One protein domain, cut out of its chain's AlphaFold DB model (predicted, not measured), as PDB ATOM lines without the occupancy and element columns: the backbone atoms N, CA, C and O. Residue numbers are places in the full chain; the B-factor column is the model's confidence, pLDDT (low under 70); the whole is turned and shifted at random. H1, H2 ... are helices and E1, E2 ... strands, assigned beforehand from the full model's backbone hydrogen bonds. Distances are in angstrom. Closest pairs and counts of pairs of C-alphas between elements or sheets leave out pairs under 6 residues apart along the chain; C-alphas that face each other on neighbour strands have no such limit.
ATOM      1  N   THR A 443     -51.947   4.062 -44.171       78.00
ATOM      2  CA  THR A 443     -52.496   3.160 -45.188       78.00
ATOM      3  C   THR A 443     -54.000   2.954 -45.009       78.00
ATOM      4  O   THR A 443     -54.750   3.075 -45.975       78.00
ATOM      5  N   GLU A 444     -54.471   2.730 -43.780       82.25
ATOM      6  CA  GLU A 444     -55.907   2.628 -43.472       82.25
ATOM      7  C   GLU A 444     -56.663   3.914 -43.824       82.25
ATOM      8  O   GLU A 444     -57.722   3.860 -44.450       82.25
ATOM      9  N   ALA A 445     -56.098   5.073 -43.470       85.12
ATOM     10  CA  ALA A 445     -56.687   6.369 -43.787       85.12
ATOM     11  C   ALA A 445     -56.790   6.596 -45.308       85.12
ATOM     12  O   ALA A 445     -57.807   7.086 -45.798       85.12
ATOM     13  N   ILE A 446     -55.769   6.204 -46.078       81.69
ATOM     14  CA  ILE A 446     -55.787   6.303 -47.545       81.69
ATOM     15  C   ILE A 446     -56.853   5.382 -48.146       81.69
ATOM     16  O   ILE A 446     -57.606   5.822 -49.016       81.69
ATOM     17  N   ILE A 447     -56.948   4.131 -47.683       75.31
ATOM     18  CA  ILE A 447     -57.960   3.178 -48.160       75.31
ATOM     19  C   ILE A 447     -59.363   3.739 -47.923       75.31
ATOM     20  O   ILE A 447     -60.164   3.795 -48.851       75.31
ATOM     21  N   GLU A 448     -59.645   4.233 -46.718       79.25
ATOM     22  CA  GLU A 448     -60.942   4.823 -46.381       79.25
ATOM     23  C   GLU A 448     -61.275   6.045 -47.246       79.25
ATOM     24  O   GLU A 448     -62.399   6.171 -47.737       79.25
ATOM     25  N   TYR A 449     -60.300   6.935 -47.462       80.00
ATOM     26  CA  TYR A 449     -60.468   8.102 -48.325       80.00
ATOM     27  C   TYR A 449     -60.868   7.700 -49.752       80.00
ATOM     28  O   TYR A 449     -61.787   8.287 -50.328       80.00
ATOM     29  N   VAL A 450     -60.214   6.671 -50.303       76.75
ATOM     30  CA  VAL A 450     -60.492   6.149 -51.649       76.75
ATOM     31  C   VAL A 450     -61.846   5.438 -51.703       76.75
ATOM     32  O   VAL A 450     -62.628   5.684 -52.623       76.75
ATOM     33  N   SER A 451     -62.153   4.589 -50.722       73.00
ATOM     34  CA  SER A 451     -63.384   3.791 -50.685       73.00
ATOM     35  C   SER A 451     -64.644   4.635 -50.496       73.00
ATOM     36  O   SER A 451     -65.659   4.365 -51.134       73.00
ATOM     37  N   ASN A 452     -64.593   5.674 -49.658       74.19
ATOM     38  CA  ASN A 452     -65.778   6.454 -49.291       74.19
ATOM     39  C   ASN A 452     -66.093   7.614 -50.250       74.19
ATOM     40  O   ASN A 452     -67.024   8.372 -49.974       74.19
ATOM     41  N   GLN A 453     -65.304   7.817 -51.318       64.06
ATOM     42  CA  GLN A 453     -65.409   8.964 -52.245       64.06
ATOM     43  C   GLN A 453     -65.614  10.320 -51.529       64.06
ATOM     44  O   GLN A 453     -66.274  11.235 -52.027       64.06
ATOM     45  N   SER A 454     -65.080  10.448 -50.314       59.62
ATOM     46  CA  SER A 454     -65.338  11.582 -49.430       59.62
ATOM     47  C   SER A 454     -64.320  12.688 -49.675       59.62
ATOM     48  O   SER A 454     -63.140  12.425 -49.869       59.62
ATOM     49  N   LYS A 455     -64.750  13.957 -49.632       69.56
ATOM     50  CA  LYS A 455     -63.857  15.100 -49.916       69.56
ATOM     51  C   LYS A 455     -62.785  15.328 -48.844       69.56
ATOM     52  O   LYS A 455     -61.775  15.968 -49.126       69.56
ATOM     53  N   THR A 456     -63.004  14.886 -47.605       76.44
ATOM     54  CA  THR A 456     -62.061  15.074 -46.491       76.44
ATOM     55  C   THR A 456     -62.327  14.036 -45.407       76.44
ATOM     56  O   THR A 456     -63.482  13.819 -45.045       76.44
ATOM     57  N   ILE A 457     -61.261  13.443 -44.874       76.12
ATOM     58  CA  ILE A 457     -61.296  12.547 -43.714       76.12
ATOM     59  C   ILE A 457     -60.517  13.172 -42.554       76.12
ATOM     60  O   ILE A 457     -59.553  13.906 -42.771       76.12
ATOM     61  N   TYR A 458     -60.934  12.878 -41.325       81.38
ATOM     62  CA  TYR A 458     -60.235  13.282 -40.108       81.38
ATOM     63  C   TYR A 458     -59.822  12.011 -39.366       81.38
ATOM     64  O   TYR A 458     -60.673  11.170 -39.079       81.38
ATOM     65  N   PHE A 459     -58.535  11.870 -39.044       83.62
ATOM     66  CA  PHE A 459     -57.983  10.734 -38.293       83.62
ATOM     67  C   PHE A 459     -56.853  11.201 -37.359       83.62
ATOM     68  O   PHE A 459     -56.322  12.302 -37.516       83.62
ATOM     69  N   SER A 460     -56.519  10.374 -36.369       85.00
ATOM     70  CA  SER A 460     -55.339  10.531 -35.514       85.00
ATOM     71  C   SER A 460     -54.293   9.501 -35.926       85.00
ATOM     72  O   SER A 460     -54.639   8.423 -36.401       85.00
ATOM     73  N   ILE A 461     -53.013   9.793 -35.720       86.19
ATOM     74  CA  ILE A 461     -51.932   8.860 -36.044       86.19
ATOM     75  C   ILE A 461     -50.875   8.852 -34.948       86.19
ATOM     76  O   ILE A 461     -50.604   9.878 -34.320       86.19
ATOM     77  N   LYS A 462     -50.267   7.684 -34.734       87.56
ATOM     78  CA  LYS A 462     -49.049   7.528 -33.940       87.56
ATOM     79  C   LYS A 462     -47.895   7.225 -34.892       87.56
ATOM     80  O   LYS A 462     -47.853   6.154 -35.485       87.56
ATOM     81  N   GLY A 463     -46.972   8.170 -35.023       87.50
ATOM     82  CA  GLY A 463     -45.818   8.060 -35.911       87.50
ATOM     83  C   GLY A 463     -44.620   8.840 -35.382       87.50
ATOM     84  O   GLY A 463     -44.716   9.546 -34.377       87.50
ATOM     85  N   ILE A 464     -43.492   8.691 -36.065       90.19
ATOM     86  CA  ILE A 464     -42.225   9.355 -35.761       90.19
ATOM     87  C   ILE A 464     -41.997  10.449 -36.804       90.19
ATOM     88  O   ILE A 464     -42.107  10.195 -38.001       90.19
ATOM     89  N   CYS A 465     -41.669  11.661 -36.357       90.88
ATOM     90  CA  CYS A 465     -41.218  12.727 -37.248       90.88
ATOM     91  C   CYS A 465     -39.772  12.439 -37.672       90.88
ATOM     92  O   CYS A 465     -38.873  12.480 -36.833       90.88
ATOM     93  N   THR A 466     -39.548  12.127 -38.947       90.38
ATOM     94  CA  THR A 466     -38.234  11.728 -39.480       90.38
ATOM     95  C   THR A 466     -37.476  12.893 -40.104       90.38
ATOM     96  O   THR A 466     -36.257  12.971 -39.973       90.38
ATOM     97  N   GLU A 467     -38.183  13.832 -40.731       89.19
ATOM     98  CA  GLU A 467     -37.588  15.001 -41.379       89.19
ATOM     99  C   GLU A 467     -38.506  16.222 -41.250       89.19
ATOM    100  O   GLU A 467     -39.727  16.100 -41.167       89.19
ATOM    101  N   VAL A 468     -37.916  17.418 -41.237       89.19
ATOM    102  CA  VAL A 468     -38.631  18.697 -41.232       89.19
ATOM    103  C   VAL A 468     -38.176  19.498 -42.442       89.19
ATOM    104  O   VAL A 468     -36.974  19.700 -42.625       89.19
ATOM    105  N   ASP A 469     -39.126  19.974 -43.245       85.75
ATOM    106  CA  ASP A 469     -38.839  20.847 -44.377       85.75
ATOM    107  C   ASP A 469     -38.275  22.185 -43.881       85.75
ATOM    108  O   ASP A 469     -38.885  22.909 -43.083       85.75
ATOM    109  N   LYS A 470     -37.074  22.492 -44.372       82.06
ATOM    110  CA  LYS A 470     -36.282  23.671 -44.010       82.06
ATOM    111  C   LYS A 470     -36.566  24.854 -44.935       82.06
ATOM    112  O   LYS A 470     -36.085  25.958 -44.682       82.06
ATOM    113  N   HIS A 471     -37.336  24.659 -46.004       77.25
ATOM    114  CA  HIS A 471     -37.640  25.699 -46.975       77.25
ATOM    115  C   HIS A 471     -38.977  26.380 -46.656       77.25
ATOM    116  O   HIS A 471     -39.998  25.736 -46.446       77.25
ATOM    117  N   SER A 472     -38.993  27.719 -46.631       74.88
ATOM    118  CA  SER A 472     -40.218  28.532 -46.487       74.88
ATOM    119  C   SER A 472     -41.128  28.149 -45.295       74.88
ATOM    120  O   SER A 472     -42.352  28.269 -45.378       74.88
ATOM    121  N   PHE A 473     -40.534  27.731 -44.175       83.44
ATOM    122  CA  PHE A 473     -41.237  27.216 -42.993       83.44
ATOM    123  C   PHE A 473     -41.897  28.308 -42.120       83.44
ATOM    124  O   PHE A 473     -42.640  27.991 -41.189       83.44
ATOM    125  N   ILE A 474     -41.665  29.592 -42.429       88.69
ATOM    126  CA  ILE A 474     -42.235  30.768 -41.747       88.69
ATOM    127  C   ILE A 474     -42.936  31.695 -42.757       88.69
ATOM    128  O   ILE A 474     -42.502  31.850 -43.896       88.69
ATOM    129  N   TYR A 475     -44.025  32.346 -42.335       90.44
ATOM    130  CA  TYR A 475     -44.765  33.350 -43.104       90.44
ATOM    131  C   TYR A 475     -45.249  34.527 -42.235       90.44
ATOM    132  O   TYR A 475     -45.360  34.414 -41.015       90.44
ATOM    133  N   LYS A 476     -45.583  35.661 -42.874       91.44
ATOM    134  CA  LYS A 476     -46.218  36.821 -42.217       91.44
ATOM    135  C   LYS A 476     -47.699  36.523 -41.920       91.44
ATOM    136  O   LYS A 476     -48.485  36.302 -42.847       91.44
ATOM    137  N   MET A 477     -48.102  36.524 -40.651       91.94
ATOM    138  CA  MET A 477     -49.472  36.259 -40.190       91.94
ATOM    139  C   MET A 477     -50.143  37.486 -39.551       91.94
ATOM    140  O   MET A 477     -49.488  38.466 -39.197       91.94
ATOM    141  N   CYS A 478     -51.470  37.418 -39.409       91.31
ATOM    142  CA  CYS A 478     -52.285  38.465 -38.790       91.31
ATOM    143  C   CYS A 478     -51.814  38.772 -37.353       91.31
ATOM    144  O   CYS A 478     -51.549  37.839 -36.597       91.31
ATOM    145  N   PRO A 479     -51.744  40.052 -36.938       89.62
ATOM    146  CA  PRO A 479     -51.301  40.413 -35.590       89.62
ATOM    147  C   PRO A 479     -52.320  40.084 -34.483       89.62
ATOM    148  O   PRO A 479     -51.963  40.067 -33.307       89.62
ATOM    149  N   VAL A 480     -53.584  39.824 -34.829       88.69
ATOM    150  CA  VAL A 480     -54.651  39.517 -33.863       88.69
ATOM    151  C   VAL A 480     -54.531  38.072 -33.369       88.69
ATOM    152  O   VAL A 480     -54.591  37.154 -34.181       88.69
ATOM    153  N   ASP A 481     -54.464  37.854 -32.050       81.62
ATOM    154  CA  ASP A 481     -54.230  36.523 -31.447       81.62
ATOM    155  C   ASP A 481     -55.293  35.470 -31.799       81.62
ATOM    156  O   ASP A 481     -55.022  34.272 -31.833       81.62
ATOM    157  N   THR A 482     -56.513  35.896 -32.132       83.50
ATOM    158  CA  THR A 482     -57.601  35.001 -32.559       83.50
ATOM    159  C   THR A 482     -57.541  34.626 -34.049       83.50
ATOM    160  O   THR A 482     -58.382  33.861 -34.541       83.50
ATOM    161  N   CYS A 483     -56.568  35.146 -34.809       83.44
ATOM    162  CA  CYS A 483     -56.466  34.969 -36.254       83.44
ATOM    163  C   CYS A 483     -55.077  34.491 -36.699       83.44
ATOM    164  O   CYS A 483     -54.109  35.232 -36.667       83.44
ATOM    165  N   THR A 484     -55.004  33.282 -37.258       83.88
ATOM    166  CA  THR A 484     -53.753  32.670 -37.752       83.88
ATOM    167  C   THR A 484     -53.545  32.806 -39.268       83.88
ATOM    168  O   THR A 484     -52.671  32.165 -39.856       83.88
ATOM    169  N   LYS A 485     -54.374  33.605 -39.957       86.75
ATOM    170  CA  LYS A 485     -54.325  33.718 -41.423       86.75
ATOM    171  C   LYS A 485     -53.134  34.557 -41.882       86.75
ATOM    172  O   LYS A 485     -52.798  35.564 -41.264       86.75
ATOM    173  N   LYS A 486     -52.540  34.146 -43.007       90.50
ATOM    174  CA  LYS A 486     -51.497  34.896 -43.717       90.50
ATOM    175  C   LYS A 486     -52.017  36.280 -44.110       90.50
ATOM    176  O   LYS A 486     -53.158  36.400 -44.562       90.50
ATOM    177  N   VAL A 487     -51.181  37.297 -43.930       92.81
ATOM    178  CA  VAL A 487     -51.452  38.658 -44.411       92.81
ATOM    179  C   VAL A 487     -50.878  38.860 -45.809       92.81
ATOM    180  O   VAL A 487     -49.905  38.209 -46.195       92.81
ATOM    181  N   ILE A 488     -51.512  39.747 -46.569       91.75
ATOM    182  CA  ILE A 488     -51.070  40.179 -47.893       91.75
ATOM    183  C   ILE A 488     -50.419  41.549 -47.727       91.75
ATOM    184  O   ILE A 488     -51.002  42.435 -47.109       91.75
ATOM    185  N   GLU A 489     -49.215  41.706 -48.258       91.38
ATOM    186  CA  GLU A 489     -48.494  42.977 -48.277       91.38
ATOM    187  C   GLU A 489     -49.064  43.848 -49.402       91.38
ATOM    188  O   GLU A 489     -49.084  43.426 -50.558       91.38
ATOM    189  N   ILE A 490     -49.622  45.007 -49.046       90.38
ATOM    190  CA  ILE A 490     -50.191  45.980 -49.996       90.38
ATOM    191  C   ILE A 490     -49.160  47.062 -50.324       90.38
ATOM    192  O   ILE A 490     -49.065  47.505 -51.465       90.38
ATOM    193  N   SER A 491     -48.392  47.477 -49.321       88.94
ATOM    194  CA  SER A 491     -47.266  48.402 -49.433       88.94
ATOM    195  C   SER A 491     -46.181  47.984 -48.443       88.94
ATOM    196  O   SER A 491     -46.432  47.126 -47.596       88.94
ATOM    197  N   ASP A 492     -45.008  48.620 -48.500       83.94
ATOM    198  CA  ASP A 492     -43.847  48.303 -47.646       83.94
ATOM    199  C   ASP A 492     -44.145  48.319 -46.136       83.94
ATOM    200  O   ASP A 492     -43.392  47.762 -45.341       83.94
ATOM    201  N   THR A 493     -45.241  48.960 -45.726       87.19
ATOM    202  CA  THR A 493     -45.641  49.094 -44.321       87.19
ATOM    203  C   THR A 493     -47.055  48.605 -44.031       87.19
ATOM    204  O   THR A 493     -47.442  48.600 -42.870       87.19
ATOM    205  N   GLN A 494     -47.835  48.168 -45.029       91.38
ATOM    206  CA  GLN A 494     -49.246  47.817 -44.827       91.38
ATOM    207  C   GLN A 494     -49.573  46.372 -45.193       91.38
ATOM    208  O   GLN A 494     -49.365  45.908 -46.317       91.38
ATOM    209  N   TYR A 495     -50.208  45.690 -44.241       92.69
ATOM    210  CA  TYR A 495     -50.554  44.277 -44.293       92.69
ATOM    211  C   TYR A 495     -52.060  44.071 -44.152       92.69
ATOM    212  O   TYR A 495     -52.641  44.337 -43.102       92.69
ATOM    213  N   ARG A 496     -52.716  43.531 -45.181       91.88
ATOM    214  CA  ARG A 496     -54.150  43.221 -45.139       91.88
ATOM    215  C   ARG A 496     -54.408  41.765 -44.800       91.88
ATOM    216  O   ARG A 496     -53.927  40.847 -45.466       91.88
ATOM    217  N   CYS A 497     -55.244  41.541 -43.792       91.75
ATOM    218  CA  CYS A 497     -55.781  40.224 -43.479       91.75
ATOM    219  C   CYS A 497     -57.146  40.036 -44.148       91.75
ATOM    220  O   CYS A 497     -58.106  40.710 -43.786       91.75
ATOM    221  N   VAL A 498     -57.266  39.058 -45.052       89.62
ATOM    222  CA  VAL A 498     -58.533  38.746 -45.746       89.62
ATOM    223  C   VAL A 498     -59.618  38.243 -44.785       89.62
ATOM    224  O   VAL A 498     -60.796  38.494 -44.995       89.62
ATOM    225  N   LYS A 499     -59.243  37.548 -43.702       88.56
ATOM    226  CA  LYS A 499     -60.213  37.000 -42.734       88.56
ATOM    227  C   LYS A 499     -60.757  38.056 -41.772       88.56
ATOM    228  O   LYS A 499     -61.925  37.997 -41.416       88.56
ATOM    229  N   CYS A 500     -59.908  38.970 -41.306       87.38
ATOM    230  CA  CYS A 500     -60.330  40.057 -40.416       87.38
ATOM    231  C   CYS A 500     -60.893  41.258 -41.181       87.38
ATOM    232  O   CYS A 500     -61.415  42.165 -40.542       87.38
ATOM    233  N   ASP A 501     -60.711  41.268 -42.504       90.31
ATOM    234  CA  ASP A 501     -60.981  42.376 -43.417       90.31
ATOM    235  C   ASP A 501     -60.438  43.725 -42.919       90.31
ATOM    236  O   ASP A 501     -61.111  44.752 -42.911       90.31
ATOM    237  N   LYS A 502     -59.191  43.698 -42.435       89.56
ATOM    238  CA  LYS A 502     -58.497  44.855 -41.858       89.56
ATOM    239  C   LYS A 502     -57.064  44.939 -42.361       89.56
ATOM    240  O   LYS A 502     -56.431  43.909 -42.618       89.56
ATOM    241  N   THR A 503     -56.580  46.169 -42.454       91.94
ATOM    242  CA  THR A 503     -55.186  46.503 -42.743       91.94
ATOM    243  C   THR A 503     -54.479  46.859 -41.441       91.94
ATOM    244  O   THR A 503     -55.064  47.515 -40.581       91.94
ATOM    245  N   TYR A 504     -53.247  46.392 -41.294       92.06
ATOM    246  CA  TYR A 504     -52.400  46.599 -40.130       92.06
ATOM    247  C   TYR A 504     -51.024  47.074 -40.578       92.06
ATOM    248  O   TYR A 504     -50.535  46.625 -41.613       92.06
ATOM    249  N   ASP A 505     -50.378  47.892 -39.753       92.69
ATOM    250  CA  ASP A 505     -48.997  48.332 -39.997       92.69
ATOM    251  C   ASP A 505     -47.957  47.339 -39.443       92.69
ATOM    252  O   ASP A 505     -46.752  47.476 -39.633       92.69
ATOM    253  N   VAL A 506     -48.430  46.306 -38.736       90.44
ATOM    254  CA  VAL A 506     -47.615  45.282 -38.076       90.44
ATOM    255  C   VAL A 506     -48.121  43.881 -38.408       90.44
ATOM    256  O   VAL A 506     -49.316  43.656 -38.618       90.44
ATOM    257  N   PHE A 507     -47.208  42.912 -38.407       91.38
ATOM    258  CA  PHE A 507     -47.506  41.492 -38.584       91.38
ATOM    259  C   PHE A 507     -46.793  40.650 -37.520       91.38
ATOM    260  O   PHE A 507     -45.863  41.111 -36.861       91.38
ATOM    261  N   LYS A 508     -47.229  39.398 -37.362       91.38
ATOM    262  CA  LYS A 508     -46.544  38.389 -36.540       91.38
ATOM    263  C   LYS A 508     -45.902  37.339 -37.445       91.38
ATOM    264  O   LYS A 508     -46.437  37.035 -38.510       91.38
ATOM    265  N   TRP A 509     -44.768  36.777 -37.042       90.81
ATOM    266  CA  TRP A 509     -44.186  35.621 -37.728       90.81
ATOM    267  C   TRP A 509     -44.917  34.353 -37.317       90.81
ATOM    268  O   TRP A 509     -45.165  34.163 -36.132       90.81
ATOM    269  N   GLY A 510     -45.256  33.505 -38.287       91.31
ATOM    270  CA  GLY A 510     -45.941  32.241 -38.045       91.31
ATOM    271  C   GLY A 510     -45.340  31.069 -38.791       91.31
ATOM    272  O   GLY A 510     -44.896  31.233 -39.924       91.31
ATOM    273  N   TYR A 511     -45.374  29.877 -38.198       91.62
ATOM    274  CA  TYR A 511     -44.923  28.666 -38.877       91.62
ATOM    275  C   TYR A 511     -45.966  28.088 -39.830       91.62
ATOM    276  O   TYR A 511     -47.148  27.941 -39.496       91.62
ATOM    277  N   LYS A 512     -45.484  27.665 -40.994       91.31
ATOM    278  CA  LYS A 512     -46.141  26.726 -41.901       91.31
ATOM    279  C   LYS A 512     -45.045  25.839 -42.469       91.31
ATOM    280  O   LYS A 512     -44.358  26.254 -43.393       91.31
ATOM    281  N   THR A 513     -44.897  24.641 -41.927       90.25
ATOM    282  CA  THR A 513     -43.859  23.700 -42.358       90.25
ATOM    283  C   THR A 513     -44.459  22.345 -42.677       90.25
ATOM    284  O   THR A 513     -45.530  21.993 -42.177       90.25
ATOM    285  N   THR A 514     -43.771  21.616 -43.541       91.56
ATOM    286  CA  THR A 514     -44.089  20.236 -43.878       91.56
ATOM    287  C   THR A 514     -43.124  19.343 -43.113       91.56
ATOM    288  O   THR A 514     -41.916  19.523 -43.198       91.56
ATOM    289  N   ILE A 515     -43.644  18.383 -42.364       92.81
ATOM    290  CA  ILE A 515     -42.850  17.374 -41.663       92.81
ATOM    291  C   ILE A 515     -43.086  16.010 -42.301       92.81
ATOM    292  O   ILE A 515     -44.207  15.708 -42.702       92.81
ATOM    293  N   GLN A 516     -42.054  15.183 -42.394       92.88
ATOM    294  CA  GLN A 516     -42.198  13.782 -42.769       92.88
ATOM    295  C   GLN A 516     -42.537  12.984 -41.520       92.88
ATOM    296  O   GLN A 516     -41.780  12.977 -40.549       92.88
ATOM    297  N   VAL A 517     -43.692  12.327 -41.538       93.62
ATOM    298  CA  VAL A 517     -44.140  11.462 -40.453       93.62
ATOM    299  C   VAL A 517     -44.156  10.036 -40.971       93.62
ATOM    300  O   VAL A 517     -44.787   9.749 -41.985       93.62
ATOM    301  N   THR A 518     -43.468   9.146 -40.271       91.19
ATOM    302  CA  THR A 518     -43.403   7.720 -40.584       91.19
ATOM    303  C   THR A 518     -44.169   6.939 -39.530       91.19
ATOM    304  O   THR A 518     -43.890   7.069 -38.336       91.19
ATOM    305  N   ASP A 519     -45.136   6.132 -39.956       90.62
ATOM    306  CA  ASP A 519     -45.750   5.115 -39.104       90.62
ATOM    307  C   ASP A 519     -45.230   3.714 -39.465       90.62
ATOM    308  O   ASP A 519     -44.252   3.562 -40.197       90.62
ATOM    309  N   ASN A 520     -45.849   2.672 -38.914       83.62
ATOM    310  CA  ASN A 520     -45.494   1.285 -39.220       83.62
ATOM    311  C   ASN A 520     -45.907   0.834 -40.636       83.62
ATOM    312  O   ASN A 520     -45.612  -0.300 -41.004       83.62
ATOM    313  N   SER A 521     -46.603   1.677 -41.401       82.38
ATOM    314  CA  SER A 521     -47.113   1.365 -42.731       82.38
ATOM    315  C   SER A 521     -46.348   2.118 -43.822       82.38
ATOM    316  O   SER A 521     -45.720   1.485 -44.667       82.38
ATOM    317  N   ILE A 522     -46.351   3.454 -43.795       80.12
ATOM    318  CA  ILE A 522     -45.716   4.322 -44.791       80.12
ATOM    319  C   ILE A 522     -45.215   5.635 -44.162       80.12
ATOM    320  O   ILE A 522     -45.521   5.986 -43.023       80.12
ATOM    321  N   THR A 523     -44.437   6.391 -44.938       89.06
ATOM    322  CA  THR A 523     -44.072   7.777 -44.612       89.06
ATOM    323  C   THR A 523     -44.941   8.737 -45.410       89.06
ATOM    324  O   THR A 523     -45.089   8.547 -46.615       89.06
ATOM    325  N   GLN A 524     -45.492   9.764 -44.756       90.12
ATOM    326  CA  GLN A 524     -46.235  10.836 -45.416       90.12
ATOM    327  C   GLN A 524     -45.815  12.241 -44.961       90.12
ATOM    328  O   GLN A 524     -45.591  12.456 -43.765       90.12
ATOM    329  N   PRO A 525     -45.795  13.231 -45.881       91.12
ATOM    330  CA  PRO A 525     -45.611  14.623 -45.540       91.12
ATOM    331  C   PRO A 525     -46.900  15.190 -44.939       91.12
ATOM    332  O   PRO A 525     -47.982  15.126 -45.529       91.12
ATOM    333  N   VAL A 526     -46.767  15.797 -43.768       92.38
ATOM    334  CA  VAL A 526     -47.842  16.429 -43.006       92.38
ATOM    335  C   VAL A 526     -47.529  17.908 -42.849       92.38
ATOM    336  O   VAL A 526     -46.447  18.284 -42.410       92.38
ATOM    337  N   ILE A 527     -48.488  18.773 -43.180       90.69
ATOM    338  CA  ILE A 527     -48.332  20.221 -43.003       90.69
ATOM    339  C   ILE A 527     -48.809  20.605 -41.604       90.69
ATOM    340  O   ILE A 527     -49.978  20.413 -41.267       90.69
ATOM    341  N   ILE A 528     -47.923  21.208 -40.816       90.44
ATOM    342  CA  ILE A 528     -48.236  21.763 -39.498       90.44
ATOM    343  C   ILE A 528     -48.217  23.296 -39.535       90.44
ATOM    344  O   ILE A 528     -47.432  23.926 -40.251       90.44
ATOM    345  N   PHE A 529     -49.114  23.905 -38.762       90.56
ATOM    346  CA  PHE A 529     -49.278  25.358 -38.656       90.56
ATOM    347  C   PHE A 529     -48.798  25.870 -37.295       90.56
ATOM    348  O   PHE A 529     -48.491  25.075 -36.409       90.56
ATOM    349  N   ASN A 530     -48.769  27.198 -37.125       89.69
ATOM    350  CA  ASN A 530     -48.114  27.887 -36.009       89.69
ATOM    351  C   ASN A 530     -48.218  27.197 -34.647       89.69
ATOM    352  O   ASN A 530     -47.200  26.846 -34.070       89.69
ATOM    353  N   LYS A 531     -49.441  26.946 -34.168       87.44
ATOM    354  CA  LYS A 531     -49.666  26.369 -32.837       87.44
ATOM    355  C   LYS A 531     -49.012  24.991 -32.677       87.44
ATOM    356  O   LYS A 531     -48.426  24.702 -31.642       87.44
ATOM    357  N   GLN A 532     -49.137  24.131 -33.686       88.75
ATOM    358  CA  GLN A 532     -48.575  22.780 -33.667       88.75
ATOM    359  C   GLN A 532     -47.055  22.802 -33.849       88.75
ATOM    360  O   GLN A 532     -46.355  22.025 -33.211       88.75
ATOM    361  N   ALA A 533     -46.547  23.702 -34.688       89.12
ATOM    362  CA  ALA A 533     -45.117  23.853 -34.926       89.12
ATOM    363  C   ALA A 533     -44.377  24.436 -33.714       89.12
ATOM    364  O   ALA A 533     -43.326  23.923 -33.359       89.12
ATOM    365  N   GLU A 534     -44.934  25.438 -33.028       89.94
ATOM    366  CA  GLU A 534     -44.365  25.962 -31.773       89.94
ATOM    367  C   GLU A 534     -44.307  24.880 -30.693       89.94
ATOM    368  O   GLU A 534     -43.310  24.772 -29.987       89.94
ATOM    369  N   ALA A 535     -45.339  24.034 -30.603       87.94
ATOM    370  CA  ALA A 535     -45.340  22.899 -29.687       87.94
ATOM    371  C   ALA A 535     -44.292  21.834 -30.058       87.94
ATOM    372  O   ALA A 535     -43.712  21.224 -29.167       87.94
ATOM    373  N   LEU A 536     -44.048  21.614 -31.355       87.88
ATOM    374  CA  LEU A 536     -43.060  20.644 -31.833       87.88
ATOM    375  C   LEU A 536     -41.617  21.151 -31.678       87.88
ATOM    376  O   LEU A 536     -40.740  20.381 -31.303       87.88
ATOM    377  N   PHE A 537     -41.365  22.427 -31.975       88.56
ATOM    378  CA  PHE A 537     -40.025  23.026 -31.950       88.56
ATOM    379  C   PHE A 537     -39.643  23.619 -30.593       88.56
ATOM    380  O   PHE A 537     -38.464  23.839 -30.337       88.56
ATOM    381  N   GLY A 538     -40.621  23.899 -29.731       88.19
ATOM    382  CA  GLY A 538     -40.408  24.468 -28.400       88.19
ATOM    383  C   GLY A 538     -40.114  25.971 -28.374       88.19
ATOM    384  O   GLY A 538     -39.946  26.514 -27.286       88.19
ATOM    385  N   ILE A 539     -40.074  26.651 -29.529       90.44
ATOM    386  CA  ILE A 539     -39.785  28.091 -29.634       90.44
ATOM    387  C   ILE A 539     -40.728  28.819 -30.615       90.44
ATOM    388  O   ILE A 539     -41.114  28.243 -31.642       90.44
ATOM    389  N   PRO A 540     -41.080  30.097 -30.359       90.25
ATOM    390  CA  PRO A 540     -41.867  30.932 -31.270       90.25
ATOM    391  C   PRO A 540     -41.199  31.164 -32.632       90.25
ATOM    392  O   PRO A 540     -39.976  31.264 -32.740       90.25
ATOM    393  N   ALA A 541     -42.005  31.361 -33.680       90.00
ATOM    394  CA  ALA A 541     -41.500  31.565 -35.046       90.00
ATOM    395  C   ALA A 541     -40.564  32.779 -35.199       90.00
ATOM    396  O   ALA A 541     -39.595  32.725 -35.955       90.00
ATOM    397  N   ALA A 542     -40.830  33.870 -34.476       89.31
ATOM    398  CA  ALA A 542     -39.978  35.061 -34.502       89.31
ATOM    399  C   ALA A 542     -38.577  34.797 -33.910       89.31
ATOM    400  O   ALA A 542     -37.574  35.297 -34.422       89.31
ATOM    401  N   GLU A 543     -38.511  33.988 -32.852       90.12
ATOM    402  CA  GLU A 543     -37.260  33.621 -32.186       90.12
ATOM    403  C   GLU A 543     -36.435  32.677 -33.066       90.12
ATOM    404  O   GLU A 543     -35.253  32.921 -33.297       90.12
ATOM    405  N   MET A 544     -37.074  31.679 -33.683       88.44
ATOM    406  CA  MET A 544     -36.427  30.777 -34.643       88.44
ATOM    407  C   MET A 544     -35.815  31.516 -35.840       88.44
ATOM    408  O   MET A 544     -34.700  31.207 -36.257       88.44
ATOM    409  N   LEU A 545     -36.505  32.530 -36.372       84.88
ATOM    410  CA  LEU A 545     -35.971  33.364 -37.453       84.88
ATOM    411  C   LEU A 545     -34.717  34.134 -37.010       84.88
ATOM    412  O   LEU A 545     -33.742  34.210 -37.756       84.88
ATOM    413  N   THR A 546     -34.722  34.645 -35.779       85.38
ATOM    414  CA  THR A 546     -33.571  35.339 -35.182       85.38
ATOM    415  C   THR A 546     -32.390  34.385 -35.001       85.38
ATOM    416  O   THR A 546     -31.267  34.714 -35.381       85.38
ATOM    417  N   HIS A 547     -32.639  33.170 -34.501       83.62
ATOM    418  CA  HIS A 547     -31.616  32.131 -34.420       83.62
ATOM    419  C   HIS A 547     -31.036  31.805 -35.796       83.62
ATOM    420  O   HIS A 547     -29.821  31.788 -35.941       83.62
ATOM    421  N   MET A 548     -31.865  31.635 -36.828       76.94
ATOM    422  CA  MET A 548     -31.369  31.339 -38.175       76.94
ATOM    423  C   MET A 548     -30.539  32.467 -38.790       76.94
ATOM    424  O   MET A 548     -29.561  32.186 -39.478       76.94
ATOM    425  N   MET A 549     -30.878  33.730 -38.525       73.38
ATOM    426  CA  MET A 549     -30.058  34.865 -38.961       73.38
ATOM    427  C   MET A 549     -28.701  34.895 -38.238       73.38
ATOM    428  O   MET A 549     -27.673  35.158 -38.866       73.38
ATOM    429  N   ASN A 550     -28.681  34.534 -36.953       67.56
ATOM    430  CA  ASN A 550     -27.464  34.469 -36.137       67.56
ATOM    431  C   ASN A 550     -26.592  33.226 -36.418       67.56
ATOM    432  O   ASN A 550     -25.402  33.226 -36.112       67.56
ATOM    433  N   VAL A 551     -27.147  32.172 -37.025       55.69
ATOM    434  CA  VAL A 551     -26.432  30.926 -37.379       55.69
ATOM    435  C   VAL A 551     -25.543  31.082 -38.627       55.69
ATOM    436  O   VAL A 551     -24.748  30.199 -38.934       55.69
ATOM    437  N   SER A 552     -25.525  32.257 -39.265       45.75
ATOM    438  CA  SER A 552     -24.493  32.627 -40.253       45.75
ATOM    439  C   SER A 552     -23.053  32.681 -39.686       45.75
ATOM    440  O   SER A 552     -22.119  33.028 -40.409       45.75
TER     441      SER A 552
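What this domain is: This is residues 443 to 552 of the 555 residues of the protein "Hypothetical protein" of Rotaria magnacalcarata (UniProt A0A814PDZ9). A long, strongly twisted antiparallel ribbon is built along E6, with E7 on one side of it and E1 and E2 on the other, each beside a different part of E6. A small three-strand sheet, E3 E4 E5, sits past one end of the ribbon and H1 lies off toward the other end, while H2 and H3 pack on E6 and residues 546 to 552 of H3 stick out. The printed part has 110 residues with three named helices and seven named strands, in the order H1 E1 E2 E3 E4 E5 E6 E7 H2 H3, class mixed. The small sheet, in the order E3 E4 E5, is antiparallel. The whole is loose, with a radius of gyration of the C-alphas of 17.2 A, and flat, spanning 48 by 37 by 20 A.

Where its parts are: E6, residues 508 to 518, is 31.1 A long, from C-alpha 508 at (-46.544, 38.389, -36.540) to C-alpha 518 at (-43.403, 7.720, -40.584). Its neighbours are E7, residues 523 to 529 and 19.3 A, E1, residues 464 to 468, and E2, residues 474 to 477. The small sheet holds E3, residues 488 to 491, E4, residues 494 to 497, and E5, residues 502 to 504. H1, residues 443 to 451, is 12.2 A long and begins at (-52.496, 3.160, -45.188). H2 is residues 530 to 537, and H3, residues 541 to 552, is 17.8 A long.

How they stand to each other: E6 and E7 form a hairpin, with N 515 and O 526 2.8 A apart. On the other side of E6, E1 is antiparallel to it, with N 466 and O 516 at 2.9 A, and so is E2, with N 475 and O 510 at 2.8 A. H2 is on this branched sheet, and its closest C-alphas to E6 are Asn 530 and Tyr 511, 4.4 A. H3 is on it too and stands up from it at 47 degrees; its closest C-alphas to E6 are Ala 542 and Trp 509, 5.3 A. H2 and H3 are close but not clearly touching, the C-alphas of Glu 534 and Ala 541 being 7.1 A apart. E3, E4 and E5 form a meander, each strand the antiparallel neighbour of the one before, with N 488 and O 496 at 2.9 A and N 495 and O 504 at 2.8 A. H1 is on neither sheet. Every O i to N i+4 pair is within hydrogen-bond range in H1 and H2, and 7 of 8 are in H3.

The domain as a whole: The farthest C-alphas, those of Asn 452 and Ser 552, are 49.7 A apart. The printed part has no cut. The link from H1 to E1, 12 residues, is long, and residues 450 to 456 stand free. The mean pLDDT of the printed part is 85.7, with residues 453 to 455 and 550 to 552 under 70.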